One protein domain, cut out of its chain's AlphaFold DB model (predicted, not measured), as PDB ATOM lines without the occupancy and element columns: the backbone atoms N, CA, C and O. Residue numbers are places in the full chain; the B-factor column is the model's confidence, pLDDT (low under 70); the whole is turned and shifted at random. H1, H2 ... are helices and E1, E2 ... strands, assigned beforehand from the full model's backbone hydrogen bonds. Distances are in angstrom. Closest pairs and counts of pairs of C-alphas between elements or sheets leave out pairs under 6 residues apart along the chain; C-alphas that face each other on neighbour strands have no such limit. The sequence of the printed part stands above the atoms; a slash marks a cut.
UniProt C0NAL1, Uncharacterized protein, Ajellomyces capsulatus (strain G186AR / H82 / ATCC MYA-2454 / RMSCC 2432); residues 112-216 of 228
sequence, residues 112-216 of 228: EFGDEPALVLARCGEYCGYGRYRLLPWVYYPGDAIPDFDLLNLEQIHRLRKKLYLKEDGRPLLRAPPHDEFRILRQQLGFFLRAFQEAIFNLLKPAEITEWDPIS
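What this domain is: This is residues 112 to 216 of the 228 residues of an uncharacterized protein of Ajellomyces capsulatus (strain G186AR / H82 / ATCC MYA-2454 / RMSCC 2432) (UniProt C0NAL1). One long helix, H2, runs along one side of a loose body of long links, with the shorter H1 between it and a small two-strand hairpin, E1 and E2. The far end of H2, residues 198 to 203, and most of H3 beyond it stick out as a free arm. The printed part has 105 residues, in the order E1, E2, H1, H2, H3; the two strands are antiparallel, and the class is mostly helix, with under half of the residues in named elements. The whole is loose, with a radius of gyration of the C-alphas of 16.1 A, and flat, spanning 55 by 35 by 19 A.

How they stand to each other: E1, residues 119 to 122, and E2, residues 138 to 140, form an antiparallel hairpin at 153 degrees; N 119 and O 140, 2.9 A apart, are within hydrogen-bond range. H1, residues 154 to 163, comes nearest to E1 at the C-alphas of Gln 156 and Ala 122, 6.6 A apart. H2, residues 183 to 203, is close to but not clearly touching H1, the closest C-alphas being those of Leu 189 and Arg 161, 7.7 A apart. They run opposite ways at a steep tilt of 37 degrees, only just steep. H3, residues 206 to 212, and H2 meet only through their link. Every O i to N i+4 pair is within hydrogen-bond range in H1 and H2, and 2 of 3 in H3.

Where its parts are: E1 begins at C-alpha 119 (39.614, 3.173, -22.638). H1 is 14.3 A long and H2 30.0 A. H3 ends at C-alpha 212 (8.716, -18.569, -21.725).

The domain as a whole: The C-alphas farthest apart, those of Asp 115 and Ser 216, are 54.9 A apart. The printed part has no cut. The links before E2, H1 and H2 are long. Residues 128 to 131, 201 and 203 to 216 have pLDDT under 70.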
ATOM      1  N   GLU A 112      40.676   9.151 -21.561       89.32
ATOM      2  CA  GLU A 112      40.867   8.566 -22.896       89.32
ATOM      3  C   GLU A 112      41.721   9.431 -23.832       89.32
ATOM      4  O   GLU A 112      42.363   8.899 -24.738       89.32
ATOM      5  N   PHE A 113      41.755  10.747 -23.605       87.40
ATOM      6  CA  PHE A 113      42.594  11.706 -24.333       87.40
ATOM      7  C   PHE A 113      43.875  12.093 -23.578       87.40
ATOM      8  O   PHE A 113      44.527  13.073 -23.946       87.40
ATOM      9  N   GLY A 114      44.228  11.353 -22.523       86.49
ATOM     10  CA  GLY A 114      45.486  11.532 -21.804       86.49
ATOM     11  C   GLY A 114      46.719  11.165 -22.638       86.49
ATOM     12  O   GLY A 114      46.623  10.740 -23.790       86.49
ATOM     13  N   ASP A 115      47.901  11.310 -22.033       86.14
ATOM     14  CA  ASP A 115      49.179  10.999 -22.693       86.14
ATOM     15  C   ASP A 115      49.318   9.508 -23.045       86.14
ATOM     16  O   ASP A 115      49.960   9.148 -24.035       86.14
ATOM     17  N   GLU A 116      48.719   8.637 -22.230       89.52
ATOM     18  CA  GLU A 116      48.707   7.193 -22.444       89.52
ATOM     19  C   GLU A 116      47.359   6.747 -23.020       89.52
ATOM     20  O   GLU A 116      46.311   7.159 -22.517       89.52
ATOM     21  N   PRO A 117      47.351   5.866 -24.038       90.50
ATOM     22  CA  PRO A 117      46.111   5.353 -24.597       90.50
ATOM     23  C   PRO A 117      45.346   4.571 -23.526       90.50
ATOM     24  O   PRO A 117      45.838   3.579 -22.992       90.50
ATOM     25  N   ALA A 118      44.117   4.990 -23.249       93.04
ATOM     26  CA  ALA A 118      43.237   4.351 -22.281       93.04
ATOM     27  C   ALA A 118      41.808   4.259 -22.826       93.04
ATOM     28  O   ALA A 118      41.411   5.026 -23.701       93.04
ATOM     29  N   LEU A 119      41.033   3.302 -22.318       93.60
ATOM     30  CA  LEU A 119      39.614   3.173 -22.638       93.60
ATOM     31  C   LEU A 119      38.806   2.876 -21.379       93.60
ATOM     32  O   LEU A 119      39.048   1.883 -20.691       93.60
ATOM     33  N   VAL A 120      37.806   3.700 -21.093       92.29
ATOM     34  CA  VAL A 120      36.896   3.487 -19.968       92.29
ATOM     35  C   VAL A 120      35.845   2.455 -20.367       92.29
ATOM     36  O   VAL A 120      34.984   2.690 -21.217       92.29
ATOM     37  N   LEU A 121      35.909   1.289 -19.727       91.61
ATOM     38  CA  LEU A 121      34.954   0.195 -19.900       91.61
ATOM     39  C   LEU A 121      33.687   0.403 -19.073       91.61
ATOM     40  O   LEU A 121      32.588   0.095 -19.533       91.61
ATOM     41  N   ALA A 122      33.848   0.916 -17.852       88.85
ATOM     42  CA  ALA A 122      32.752   1.214 -16.941       88.85
ATOM     43  C   ALA A 122      33.115   2.384 -16.021       88.85
ATOM     44  O   ALA A 122      34.223   2.428 -15.484       88.85
ATOM     45  N   ARG A 123      32.177   3.302 -15.802       86.30
ATOM     46  CA  ARG A 123      32.325   4.425 -14.863       86.30
ATOM     47  C   ARG A 123      32.082   3.962 -13.427       86.30
ATOM     48  O   ARG A 123      31.575   2.864 -13.175       86.30
ATOM     49  N   CYS A 124      32.439   4.813 -12.469       81.10
ATOM     50  CA  CYS A 124      32.036   4.608 -11.084       81.10
ATOM     51  C   CYS A 124      30.502   4.615 -10.979       81.10
ATOM     52  O   CYS A 124      29.821   5.345 -11.687       81.10
ATOM     53  N   GLY A 125      29.943   3.766 -10.121       76.59
ATOM     54  CA  GLY A 125      28.500   3.663  -9.934       76.59
ATOM     55  C   GLY A 125      27.756   2.956 -11.065       76.59
ATOM     56  O   GLY A 125      26.551   2.757 -10.942       76.59
ATOM     57  N   GLU A 126      28.429   2.519 -12.133       82.40
ATOM     58  CA  GLU A 126      27.773   1.722 -13.163       82.40
ATOM     59  C   GLU A 126      27.608   0.271 -12.736       82.40
ATOM     60  O   GLU A 126      28.464  -0.318 -12.069       82.40
ATOM     61  N   TYR A 127      26.485  -0.314 -13.146       72.81
ATOM     62  CA  TYR A 127      26.213  -1.717 -12.899       72.81
ATOM     63  C   TYR A 127      27.182  -2.577 -13.703       72.81
ATOM     64  O   TYR A 127      27.209  -2.503 -14.933       72.81
ATOM     65  N   CYS A 128      27.925  -3.422 -12.998       69.88
ATOM     66  CA  CYS A 128      28.618  -4.554 -13.586       69.88
ATOM     67  C   CYS A 128      27.931  -5.837 -13.107       69.88
ATOM     68  O   CYS A 128      27.312  -5.856 -12.042       69.88
ATOM     69  N   GLY A 129      27.990  -6.906 -13.898       63.12
ATOM     70  CA  GLY A 129      27.373  -8.190 -13.560       63.12
ATOM     71  C   GLY A 129      27.599  -8.618 -12.098       63.12
ATOM     72  O   GLY A 129      28.569  -8.220 -11.456       63.12
ATOM     73  N   TYR A 130      26.699  -9.461 -11.580       64.86
ATOM     74  CA  TYR A 130      26.650  -9.936 -10.182       64.86
ATOM     75  C   TYR A 130      26.001  -9.001  -9.148       64.86
ATOM     76  O   TYR A 130      26.324  -9.094  -7.964       64.86
ATOM     77  N   GLY A 131      25.035  -8.164  -9.540       62.10
ATOM     78  CA  GLY A 131      24.259  -7.382  -8.566       62.10
ATOM     79  C   GLY A 131      25.059  -6.243  -7.930       62.10
ATOM     80  O   GLY A 131      24.702  -5.788  -6.848       62.10
ATOM     81  N   ARG A 132      26.181  -5.837  -8.539       73.12
ATOM     82  CA  ARG A 132      27.148  -4.920  -7.932       73.12
ATOM     83  C   ARG A 132      27.420  -3.735  -8.841       73.12
ATOM     84  O   ARG A 132      27.610  -3.877 -10.044       73.12
ATOM     85  N   TYR A 133      27.502  -2.565  -8.229       80.13
ATOM     86  CA  TYR A 133      27.971  -1.357  -8.888       80.13
ATOM     87  C   TYR A 133      29.484  -1.245  -8.740       80.13
ATOM     88  O   TYR A 133      30.055  -1.640  -7.718       80.13
ATOM     89  N   ARG A 134      30.141  -0.705  -9.764       76.58
ATOM     90  CA  ARG A 134      31.570  -0.407  -9.721       76.58
ATOM     91  C   ARG A 134      31.846   0.662  -8.661       76.58
ATOM     92  O   ARG A 134      31.321   1.764  -8.745       76.58
ATOM     93  N   LEU A 135      32.690   0.348  -7.677       77.20
ATOM     94  CA  LEU A 135      33.174   1.333  -6.696       77.20
ATOM     95  C   LEU A 135      34.273   2.240  -7.263       77.20
ATOM     96  O   LEU A 135      34.479   3.343  -6.773       77.20
ATOM     97  N   LEU A 136      34.992   1.743  -8.270       81.96
ATOM     98  CA  LEU A 136      36.069   2.431  -8.966       81.96
ATOM     99  C   LEU A 136      35.860   2.257 -10.472       81.96
ATOM    100  O   LEU A 136      35.343   1.207 -10.882       81.96
ATOM    101  N   PRO A 137      36.252   3.246 -11.291       87.44
ATOM    102  CA  PRO A 137      36.139   3.126 -12.731       87.44
ATOM    103  C   PRO A 137      36.976   1.955 -13.251       87.44
ATOM    104  O   PRO A 137      38.044   1.632 -12.732       87.44
ATOM    105  N   TRP A 138      36.475   1.314 -14.300       89.72
ATOM    106  CA  TRP A 138      37.200   0.304 -15.046       89.72
ATOM    107  C   TRP A 138      37.842   0.942 -16.262       89.72
ATOM    108  O   TRP A 138      37.160   1.218 -17.247       89.72
ATOM    109  N   VAL A 139      39.152   1.124 -16.201       91.44
ATOM    110  CA  VAL A 139      39.948   1.587 -17.334       91.44
ATOM    111  C   VAL A 139      40.749   0.409 -17.874       91.44
ATOM    112  O   VAL A 139      41.264  -0.398 -17.101       91.44
ATOM    113  N   TYR A 140      40.787   0.279 -19.192       94.33
ATOM    114  CA  TYR A 140      41.625  -0.667 -19.911       94.33
ATOM    115  C   TYR A 140      42.767   0.087 -20.578       94.33
ATOM    116  O   TYR A 140      42.517   1.035 -21.329       94.33
ATOM    117  N   TYR A 141      43.990  -0.386 -20.364       94.01
ATOM    118  CA  TYR A 141      45.170   0.086 -21.071       94.01
ATOM    119  C   TYR A 141      45.627  -0.962 -22.095       94.01
ATOM    120  O   TYR A 141      45.530  -2.171 -21.858       94.01
ATOM    121  N   PRO A 142      46.123  -0.550 -23.270       91.66
ATOM    122  CA  PRO A 142      46.695  -1.472 -24.237       91.66
ATOM    123  C   PRO A 142      47.814  -2.327 -23.637       91.66
ATOM    124  O   PRO A 142      48.805  -1.818 -23.124       91.66
ATOM    125  N   GLY A 143      47.663  -3.648 -23.744       88.82
ATOM    126  CA  GLY A 143      48.581  -4.621 -23.145       88.82
ATOM    127  C   GLY A 143      48.031  -5.279 -21.880       88.82
ATOM    128  O   GLY A 143      48.502  -6.361 -21.520       88.82
ATOM    129  N   ASP A 144      46.993  -4.701 -21.271       92.15
ATOM    130  CA  ASP A 144      46.261  -5.336 -20.180       92.15
ATOM    131  C   ASP A 144      45.541  -6.608 -20.639       92.15
ATOM    132  O   ASP A 144      45.283  -6.853 -21.825       92.15
ATOM    133  N   ALA A 145      45.171  -7.439 -19.664       91.85
ATOM    134  CA  ALA A 145      44.318  -8.587 -19.918       91.85
ATOM    135  C   ALA A 145      42.952  -8.137 -20.461       91.85
ATOM    136  O   ALA A 145      42.321  -7.220 -19.932       91.85
ATOM    137  N   ILE A 146      42.479  -8.821 -21.505       89.88
ATOM    138  CA  ILE A 146      41.182  -8.529 -22.118       89.88
ATOM    139  C   ILE A 146      40.065  -8.783 -21.092       89.88
ATOM    140  O   ILE A 146      40.046  -9.854 -20.479       89.88
ATOM    141  N   PRO A 147      39.143  -7.824 -20.903       86.41
ATOM    142  CA  PRO A 147      38.055  -7.941 -19.941       86.41
ATOM    143  C   PRO A 147      37.012  -8.980 -20.376       86.41
ATOM    144  O   PRO A 147      36.749  -9.166 -21.564       86.41
ATOM    145  N   ASP A 148      36.338  -9.584 -19.396       86.51
ATOM    146  CA  ASP A 148      35.132 -10.376 -19.644       86.51
ATOM    147  C   ASP A 148      33.941  -9.435 -19.901       86.51
ATOM    148  O   ASP A 148      33.399  -8.816 -18.981       86.51
ATOM    149  N   PHE A 149      33.515  -9.335 -21.162       88.88
ATOM    150  CA  PHE A 149      32.419  -8.450 -21.583       88.88
ATOM    151  C   PHE A 149      31.042  -8.846 -21.028       88.88
ATOM    152  O   PHE A 149      30.152  -8.003 -20.989       88.88
ATOM    153  N   ASP A 150      30.877 -10.077 -20.530       83.59
ATOM    154  CA  ASP A 150      29.667 -10.545 -19.828       83.59
ATOM    155  C   ASP A 150      29.340  -9.705 -18.578       83.59
ATOM    156  O   ASP A 150      28.214  -9.706 -18.081       83.59
ATOM    157  N   LEU A 151      30.338  -8.997 -18.042       83.47
ATOM    158  CA  LEU A 151      30.178  -8.110 -16.896       83.47
ATOM    159  C   LEU A 151      29.602  -6.746 -17.267       83.47
ATOM    160  O   LEU A 151      29.218  -6.009 -16.362       83.47
ATOM    161  N   LEU A 152      29.569  -6.404 -18.552       84.84
ATOM    162  CA  LEU A 152      29.099  -5.114 -19.028       84.84
ATOM    163  C   LEU A 152      27.628  -5.196 -19.430       84.84
ATOM    164  O   LEU A 152      27.170  -6.160 -20.044       84.84
ATOM    165  N   ASN A 153      26.875  -4.158 -19.097       83.12
ATOM    166  CA  ASN A 153      25.502  -4.008 -19.548       83.12
ATOM    167  C   ASN A 153      25.443  -3.546 -21.021       83.12
ATOM    168  O   ASN A 153      26.443  -3.140 -21.617       83.12
ATOM    169  N   LEU A 154      24.251  -3.598 -21.625       84.32
ATOM    170  CA  LEU A 154      24.063  -3.261 -23.043       84.32
ATOM    171  C   LEU A 154      24.451  -1.816 -23.383       84.32
ATOM    172  O   LEU A 154      24.942  -1.562 -24.483       84.32
ATOM    173  N   GLU A 155      24.260  -0.880 -22.456       84.90
ATOM    174  CA  GLU A 155      24.633   0.519 -22.653       84.90
ATOM    175  C   GLU A 155      26.157   0.678 -22.716       84.90
ATOM    176  O   GLU A 155      26.674   1.257 -23.670       84.90
ATOM    177  N   GLN A 156      26.885   0.081 -21.770       87.91
ATOM    178  CA  GLN A 156      28.351   0.051 -21.755       87.91
ATOM    179  C   GLN A 156      28.910  -0.597 -23.023       87.91
ATOM    180  O   GLN A 156      29.779  -0.028 -23.686       87.91
ATOM    181  N   ILE A 157      28.363  -1.751 -23.419       90.39
ATOM    182  CA  ILE A 157      28.739  -2.432 -24.663       90.39
ATOM    183  C   ILE A 157      28.488  -1.533 -25.879       90.39
ATOM    184  O   ILE A 157      29.333  -1.449 -26.773       90.39
ATOM    185  N   HIS A 158      27.362  -0.819 -25.922       88.94
ATOM    186  CA  HIS A 158      27.047   0.108 -27.009       88.94
ATOM    187  C   HIS A 158      27.992   1.313 -27.056       88.94
ATOM    188  O   HIS A 158      28.423   1.696 -28.148       88.94
ATOM    189  N   ARG A 159      28.365   1.886 -25.907       90.86
ATOM    190  CA  ARG A 159      29.389   2.941 -25.844       90.86
ATOM    191  C   ARG A 159      30.730   2.429 -26.356       90.86
ATOM    192  O   ARG A 159      31.305   3.035 -27.259       90.86
ATOM    193  N   LEU A 160      31.187   1.277 -25.865       92.60
ATOM    194  CA  LEU A 160      32.452   0.671 -26.288       92.60
ATOM    195  C   LEU A 160      32.476   0.343 -27.775       92.60
ATOM    196  O   LEU A 160      33.467   0.600 -28.451       92.60
ATOM    197  N   ARG A 161      31.365  -0.162 -28.313       92.81
ATOM    198  CA  ARG A 161      31.199  -0.403 -29.745       92.81
ATOM    199  C   ARG A 161      31.453   0.867 -30.557       92.81
ATOM    200  O   ARG A 161      32.161   0.805 -31.559       92.81
ATOM    201  N   LYS A 162      30.906   2.012 -30.134       91.90
ATOM    202  CA  LYS A 162      31.128   3.298 -30.811       91.90
ATOM    203  C   LYS A 162      32.594   3.724 -30.739       91.90
ATOM    204  O   LYS A 162      33.166   4.032 -31.782       91.90
ATOM    205  N   LYS A 163      33.203   3.674 -29.550       91.81
ATOM    206  CA  LYS A 163      34.611   4.058 -29.336       91.81
ATOM    207  C   LYS A 163      35.588   3.188 -30.121       91.81
ATOM    208  O   LYS A 163      36.543   3.678 -30.707       91.81
ATOM    209  N   LEU A 164      35.307   1.891 -30.205       93.01
ATOM    210  CA  LEU A 164      36.125   0.926 -30.938       93.01
ATOM    211  C   LEU A 164      35.770   0.834 -32.425       93.01
ATOM    212  O   LEU A 164      36.297  -0.040 -33.117       93.01
ATOM    213  N   TYR A 165      34.914   1.725 -32.932       93.03
ATOM    214  CA  TYR A 165      34.493   1.772 -34.331       93.03
ATOM    215  C   TYR A 165      33.948   0.430 -34.831       93.03
ATOM    216  O   TYR A 165      34.331  -0.059 -35.892       93.03
ATOM    217  N   LEU A 166      33.057  -0.189 -34.063       93.49
ATOM    218  CA  LEU A 166      32.408  -1.450 -34.401       93.49
ATOM    219  C   LEU A 166      30.967  -1.223 -34.881       93.49
ATOM    220  O   LEU A 166      30.227  -0.365 -34.397       93.49
ATOM    221  N   LYS A 167      30.544  -2.035 -35.844       92.16
ATOM    222  CA  LYS A 167      29.144  -2.176 -36.252       92.16
ATOM    223  C   LYS A 167      28.373  -3.032 -35.248       92.16
ATOM    224  O   LYS A 167      28.951  -3.648 -34.357       92.16
ATOM    225  N   GLU A 168      27.053  -3.070 -35.404       88.94
ATOM    226  CA  GLU A 168      26.181  -3.915 -34.576       88.94
ATOM    227  C   GLU A 168      26.522  -5.394 -34.733       88.94
ATOM    228  O   GLU A 168      26.547  -6.107 -33.743       88.94
ATOM    229  N   ASP A 169      26.906  -5.836 -35.931       88.48
ATOM    230  CA  ASP A 169      27.370  -7.203 -36.227       88.48
ATOM    231  C   ASP A 169      28.796  -7.518 -35.713       88.48
ATOM    232  O   ASP A 169      29.411  -8.520 -36.092       88.48
ATOM    233  N   GLY A 170      29.382  -6.631 -34.903       90.34
ATOM    234  CA  GLY A 170      30.726  -6.775 -34.351       90.34
ATOM    235  C   GLY A 170      31.859  -6.660 -35.376       90.34
ATOM    236  O   GLY A 170      33.011  -6.956 -35.043       90.34
ATOM    237  N   ARG A 171      31.585  -6.273 -36.629       90.10
ATOM    238  CA  ARG A 171      32.636  -6.013 -37.626       90.10
ATOM    239  C   ARG A 171      33.181  -4.589 -37.475       90.10
ATOM    240  O   ARG A 171      32.413  -3.677 -37.168       90.10
ATOM    241  N   PRO A 172      34.481  -4.360 -37.716       90.26
ATOM    242  CA  PRO A 172      35.032  -3.010 -37.718       90.26
ATOM    243  C   PRO A 172      34.391  -2.151 -38.816       90.26
ATOM    244  O   PRO A 172      34.105  -2.615 -39.924       90.26
ATOM    245  N   LEU A 173      34.167  -0.878 -38.507       88.31
ATOM    246  CA  LEU A 173      33.852   0.153 -39.485       88.31
ATOM    247  C   LEU A 173      35.069   0.372 -40.385       88.31
ATOM    248  O   LEU A 173      36.208   0.238 -39.950       88.31
ATOM    249  N   LEU A 174      34.837   0.786 -41.634       81.03
ATOM    250  CA  LEU A 174      35.918   1.066 -42.594       81.03
ATOM    251  C   LEU A 174      36.898   2.149 -42.109       81.03
ATOM    252  O   LEU A 174      38.031   2.192 -42.567       81.03
ATOM    253  N   ARG A 175      36.455   3.019 -41.193       78.25
ATOM    254  CA  ARG A 175      37.273   4.077 -40.584       78.25
ATOM    255  C   ARG A 175      38.089   3.606 -39.379       78.25
ATOM    256  O   ARG A 175      38.853   4.399 -38.846       78.25
ATOM    257  N   ALA A 176      37.908   2.366 -38.923       81.13
ATOM    258  CA  ALA A 176      38.648   1.849 -37.782       81.13
ATOM    259  C   ALA A 176      40.148   1.767 -38.132       81.13
ATOM    260  O   ALA A 176      40.488   1.154 -39.150       81.13
ATOM    261  N   PRO A 177      41.046   2.333 -37.308       81.02
ATOM    262  CA  PRO A 177      42.484   2.202 -37.517       81.02
ATOM    263  C   PRO A 177      42.895   0.717 -37.544       81.02
ATOM    264  O   PRO A 177      42.621  -0.008 -36.590       81.02
ATOM    265  N   PRO A 178      43.531   0.204 -38.612       75.58
ATOM    266  CA  PRO A 178      43.819  -1.230 -38.718       75.58
ATOM    267  C   PRO A 178      44.900  -1.716 -37.737       75.58
ATOM    268  O   PRO A 178      44.936  -2.903 -37.401       75.58
ATOM    269  N   HIS A 179      45.775  -0.817 -37.284       81.75
ATOM    270  CA  HIS A 179      46.966  -1.129 -36.490       81.75
ATOM    271  C   HIS A 179      47.113  -0.227 -35.256       81.75
ATOM    272  O   HIS A 179      48.229   0.131 -34.902       81.75
ATOM    273  N   ASP A 180      46.002   0.137 -34.617       88.74
ATOM    274  CA  ASP A 180      46.030   0.865 -33.347       88.74
ATOM    275  C   ASP A 180      46.226  -0.051 -32.131       88.74
ATOM    276  O   ASP A 180      46.099  -1.279 -32.192       88.74
ATOM    277  N   GLU A 181      46.501   0.580 -30.997       90.06
ATOM    278  CA  GLU A 181      46.757  -0.032 -29.699       90.06
ATOM    279  C   GLU A 181      45.542  -0.836 -29.197       90.06
ATOM    280  O   GLU A 181      45.683  -1.864 -28.530       90.06
ATOM    281  N   PHE A 182      44.331  -0.436 -29.599       92.98
ATOM    282  CA  PHE A 182      43.079  -1.108 -29.241       92.98
ATOM    283  C   PHE A 182      42.654  -2.219 -30.209       92.98
ATOM    284  O   PHE A 182      41.577  -2.800 -30.034       92.98
ATOM    285  N   ARG A 183      43.476  -2.582 -31.207       91.00
ATOM    286  CA  ARG A 183      43.121  -3.604 -32.210       91.00
ATOM    287  C   ARG A 183      42.663  -4.919 -31.582       91.00
ATOM    288  O   ARG A 183      41.682  -5.508 -32.040       91.00
ATOM    289  N   ILE A 184      43.365  -5.394 -30.552       91.75
ATOM    290  CA  ILE A 184      43.044  -6.668 -29.889       91.75
ATOM    291  C   ILE A 184      41.709  -6.565 -29.150       91.75
ATOM    292  O   ILE A 184      40.850  -7.428 -29.330       91.75
ATOM    293  N   LEU A 185      41.490  -5.485 -28.394       93.64
ATOM    294  CA  LEU A 185      40.231  -5.253 -27.688       93.64
ATOM    295  C   LEU A 185      39.051  -5.165 -28.666       93.64
ATOM    296  O   LEU A 185      38.029  -5.818 -28.462       93.64
ATOM    297  N   ARG A 186      39.222  -4.445 -29.782       93.56
ATOM    298  CA  ARG A 186      38.233  -4.363 -30.868       93.56
ATOM    299  C   ARG A 186      37.886  -5.741 -31.428       93.56
ATOM    300  O   ARG A 186      36.713  -6.042 -31.634       93.56
ATOM    301  N   GLN A 187      38.889  -6.577 -31.696       92.16
ATOM    302  CA  GLN A 187      38.676  -7.929 -32.220       92.16
ATOM    303  C   GLN A 187      37.895  -8.803 -31.235       92.16
ATOM    304  O   GLN A 187      36.965  -9.497 -31.649       92.16
ATOM    305  N   GLN A 188      38.246  -8.737 -29.950       94.52
ATOM    306  CA  GLN A 188      37.607  -9.517 -28.891       94.52
ATOM    307  C   GLN A 188      36.164  -9.071 -28.649       94.52
ATOM    308  O   GLN A 188      35.266  -9.910 -28.654       94.52
ATOM    309  N   LEU A 189      35.907  -7.761 -28.558       94.36
ATOM    310  CA  LEU A 189      34.541  -7.243 -28.454       94.36
ATOM    311  C   LEU A 189      33.722  -7.585 -29.704       94.36
ATOM    312  O   LEU A 189      32.571  -7.996 -29.609       94.36
ATOM    313  N   GLY A 190      34.318  -7.480 -30.893       94.38
ATOM    314  CA  GLY A 190      33.659  -7.875 -32.133       94.38
ATOM    315  C   GLY A 190      33.279  -9.358 -32.157       94.38
ATOM    316  O   GLY A 190      32.200  -9.712 -32.633       94.38
ATOM    317  N   PHE A 191      34.145 -10.235 -31.643       94.51
ATOM    318  CA  PHE A 191      33.845 -11.660 -31.490       94.51
ATOM    319  C   PHE A 191      32.716 -11.890 -30.486       94.51
ATOM    320  O   PHE A 191      31.765 -12.603 -30.803       94.51
ATOM    321  N   PHE A 192      32.791 -11.232 -29.328       93.84
ATOM    322  CA  PHE A 192      31.754 -11.272 -28.304       93.84
ATOM    323  C   PHE A 192      30.384 -10.881 -28.867       93.84
ATOM    324  O   PHE A 192      29.431 -11.635 -28.717       93.84
ATOM    325  N   LEU A 193      30.295  -9.763 -29.594       92.74
ATOM    326  CA  LEU A 193      29.044  -9.282 -30.187       92.74
ATOM    327  C   LEU A 193      28.426 -10.287 -31.166       92.74
ATOM    328  O   LEU A 193      27.222 -10.528 -31.116       92.74
ATOM    329  N   ARG A 194      29.242 -10.908 -32.027       91.88
ATOM    330  CA  ARG A 194      28.760 -11.936 -32.964       91.88
ATOM    331  C   ARG A 194      28.226 -13.160 -32.234       91.88
ATOM    332  O   ARG A 194      27.150 -13.646 -32.565       91.88
ATOM    333  N   ALA A 195      28.965 -13.633 -31.237       89.12
ATOM    334  CA  ALA A 195      28.566 -14.799 -30.466       89.12
ATOM    335  C   ALA A 195      27.325 -14.514 -29.601       89.12
ATOM    336  O   ALA A 195      26.457 -15.372 -29.464       89.12
ATOM    337  N   PHE A 196      27.204 -13.295 -29.072       85.91
ATOM    338  CA  PHE A 196      26.026 -12.828 -28.349       85.91
ATOM    339  C   PHE A 196      24.791 -12.772 -29.254       85.91
ATOM    340  O   PHE A 196      23.737 -13.275 -28.878       85.91
ATOM    341  N   GLN A 197      24.919 -12.233 -30.471       84.45
ATOM    342  CA  GLN A 197      23.832 -12.237 -31.455       84.45
ATOM    343  C   GLN A 197      23.402 -13.655 -31.816       84.45
ATOM    344  O   GLN A 197      22.218 -13.967 -31.754       84.45
ATOM    345  N   GLU A 198      24.356 -14.523 -32.149       83.50
ATOM    346  CA  GLU A 198      24.081 -15.925 -32.459       83.50
ATOM    347  C   GLU A 198      23.372 -16.628 -31.292       83.50
ATOM    348  O   GLU A 198      22.393 -17.343 -31.497       83.50
ATOM    349  N   ALA A 199      23.806 -16.376 -30.055       79.67
ATOM    350  CA  ALA A 199      23.160 -16.915 -28.870       79.67
ATOM    351  C   ALA A 199      21.735 -16.393 -28.677       79.67
ATOM    352  O   ALA A 199      20.845 -17.188 -28.393       79.67
ATOM    353  N   ILE A 200      21.503 -15.091 -28.860       73.88
ATOM    354  CA  ILE A 200      20.160 -14.507 -28.811       73.88
ATOM    355  C   ILE A 200      19.262 -15.172 -29.851       73.88
ATOM    356  O   ILE A 200      18.176 -15.607 -29.497       73.88
ATOM    357  N   PHE A 201      19.701 -15.315 -31.104       68.80
ATOM    358  CA  PHE A 201      18.893 -15.963 -32.144       68.80
ATOM    359  C   PHE A 201      18.639 -17.450 -31.864       68.80
ATOM    360  O   PHE A 201      17.582 -17.970 -32.218       68.80
ATOM    361  N   ASN A 202      19.587 -18.132 -31.219       70.63
ATOM    362  CA  ASN A 202      19.441 -19.536 -30.850       70.63
ATOM    363  C   ASN A 202      18.524 -19.752 -29.636       70.63
ATOM    364  O   ASN A 202      17.826 -20.760 -29.619       70.63
ATOM    365  N   LEU A 203      18.535 -18.840 -28.655       63.73
ATOM    366  CA  LEU A 203      17.696 -18.881 -27.446       63.73
ATOM    367  C   LEU A 203      16.290 -18.329 -27.688       63.73
ATOM    368  O   LEU A 203      15.314 -18.818 -27.139       63.73
ATOM    369  N   LEU A 204      16.178 -17.294 -28.514       60.59
ATOM    370  CA  LEU A 204      14.913 -16.676 -28.898       60.59
ATOM    371  C   LEU A 204      14.331 -17.350 -30.142       60.59
ATOM    372  O   LEU A 204      13.723 -16.687 -30.987       60.59
ATOM    373  N   LYS A 205      14.493 -18.671 -30.290       62.08
ATOM    374  CA  LYS A 205      13.685 -19.390 -31.277       62.08
ATOM    375  C   LYS A 205      12.222 -19.112 -30.939       62.08
ATOM    376  O   LYS A 205      11.838 -19.327 -29.792       62.08
ATOM    377  N   PRO A 206      11.392 -18.659 -31.892       57.85
ATOM    378  CA  PRO A 206      10.017 -18.257 -31.597       57.85
ATOM    379  C   PRO A 206       9.221 -19.320 -30.831       57.85
ATOM    380  O   PRO A 206       8.457 -18.977 -29.939       57.85
ATOM    381  N   ALA A 207       9.473 -20.600 -31.137       60.06
ATOM    382  CA  ALA A 207       8.871 -21.741 -30.452       60.06
ATOM    383  C   ALA A 207       9.232 -21.827 -28.957       60.06
ATOM    384  O   ALA A 207       8.408 -22.257 -28.158       60.06
ATOM    385  N   GLU A 208      10.438 -21.404 -28.577       56.27
ATOM    386  CA  GLU A 208      10.884 -21.356 -27.183       56.27
ATOM    387  C   GLU A 208      10.319 -20.101 -26.493       56.27
ATOM    388  O   GLU A 208       9.811 -20.197 -25.385       56.27
ATOM    389  N   ILE A 209      10.266 -18.935 -27.153       51.35
ATOM    390  CA  ILE A 209       9.710 -17.702 -26.545       51.35
ATOM    391  C   ILE A 209       8.243 -17.874 -26.126       51.35
ATOM    392  O   ILE A 209       7.863 -17.417 -25.048       51.35
ATOM    393  N   THR A 210       7.422 -18.545 -26.941       53.44
ATOM    394  CA  THR A 210       6.006 -18.802 -26.612       53.44
ATOM    395  C   THR A 210       5.822 -19.613 -25.334       53.44
ATOM    396  O   THR A 210       4.801 -19.468 -24.668       53.44
ATOM    397  N   GLU A 211       6.802 -20.442 -24.974       51.74
ATOM    398  CA  GLU A 211       6.784 -21.231 -23.740       51.74
ATOM    399  C   GLU A 211       7.265 -20.409 -22.529       51.74
ATOM    400  O   GLU A 211       6.865 -20.662 -21.394       51.74
ATOM    401  N   TRP A 212       8.105 -19.397 -22.768       46.26
ATOM    402  CA  TRP A 212       8.716 -18.569 -21.725       46.26
ATOM    403  C   TRP A 212       7.930 -17.312 -21.376       46.26
ATOM    404  O   TRP A 212       8.170 -16.761 -20.303       46.26
ATOM    405  N   ASP A 213       7.039 -16.830 -22.244       53.96
ATOM    406  CA  ASP A 213       6.220 -15.663 -21.934       53.96
ATOM    407  C   ASP A 213       5.064 -16.077 -21.007       53.96
ATOM    408  O   ASP A 213       4.081 -16.668 -21.470       53.96
ATOM    409  N   PRO A 214       5.130 -15.769 -19.695       57.16
ATOM    410  CA  PRO A 214       4.043 -16.094 -18.790       57.16
ATOM    411  C   PRO A 214       2.748 -15.406 -19.215       57.16
ATOM    412  O   PRO A 214       1.692 -15.928 -18.886       57.16
ATOM    413  N   ILE A 215       2.808 -14.285 -19.952       57.69
ATOM    414  CA  ILE A 215       1.631 -13.622 -20.521       57.69
ATOM    415  C   ILE A 215       1.049 -14.485 -21.638       57.69
ATOM    416  O   ILE A 215      -0.154 -14.706 -21.637       57.69
ATOM    417  N   SER A 216       1.867 -15.034 -22.541       54.10
ATOM    418  CA  SER A 216       1.392 -15.962 -23.577       54.10
ATOM    419  C   SER A 216       0.734 -17.203 -22.971       54.10
ATOM    420  O   SER A 216      -0.345 -17.592 -23.411       54.10
TER     421      SER A 216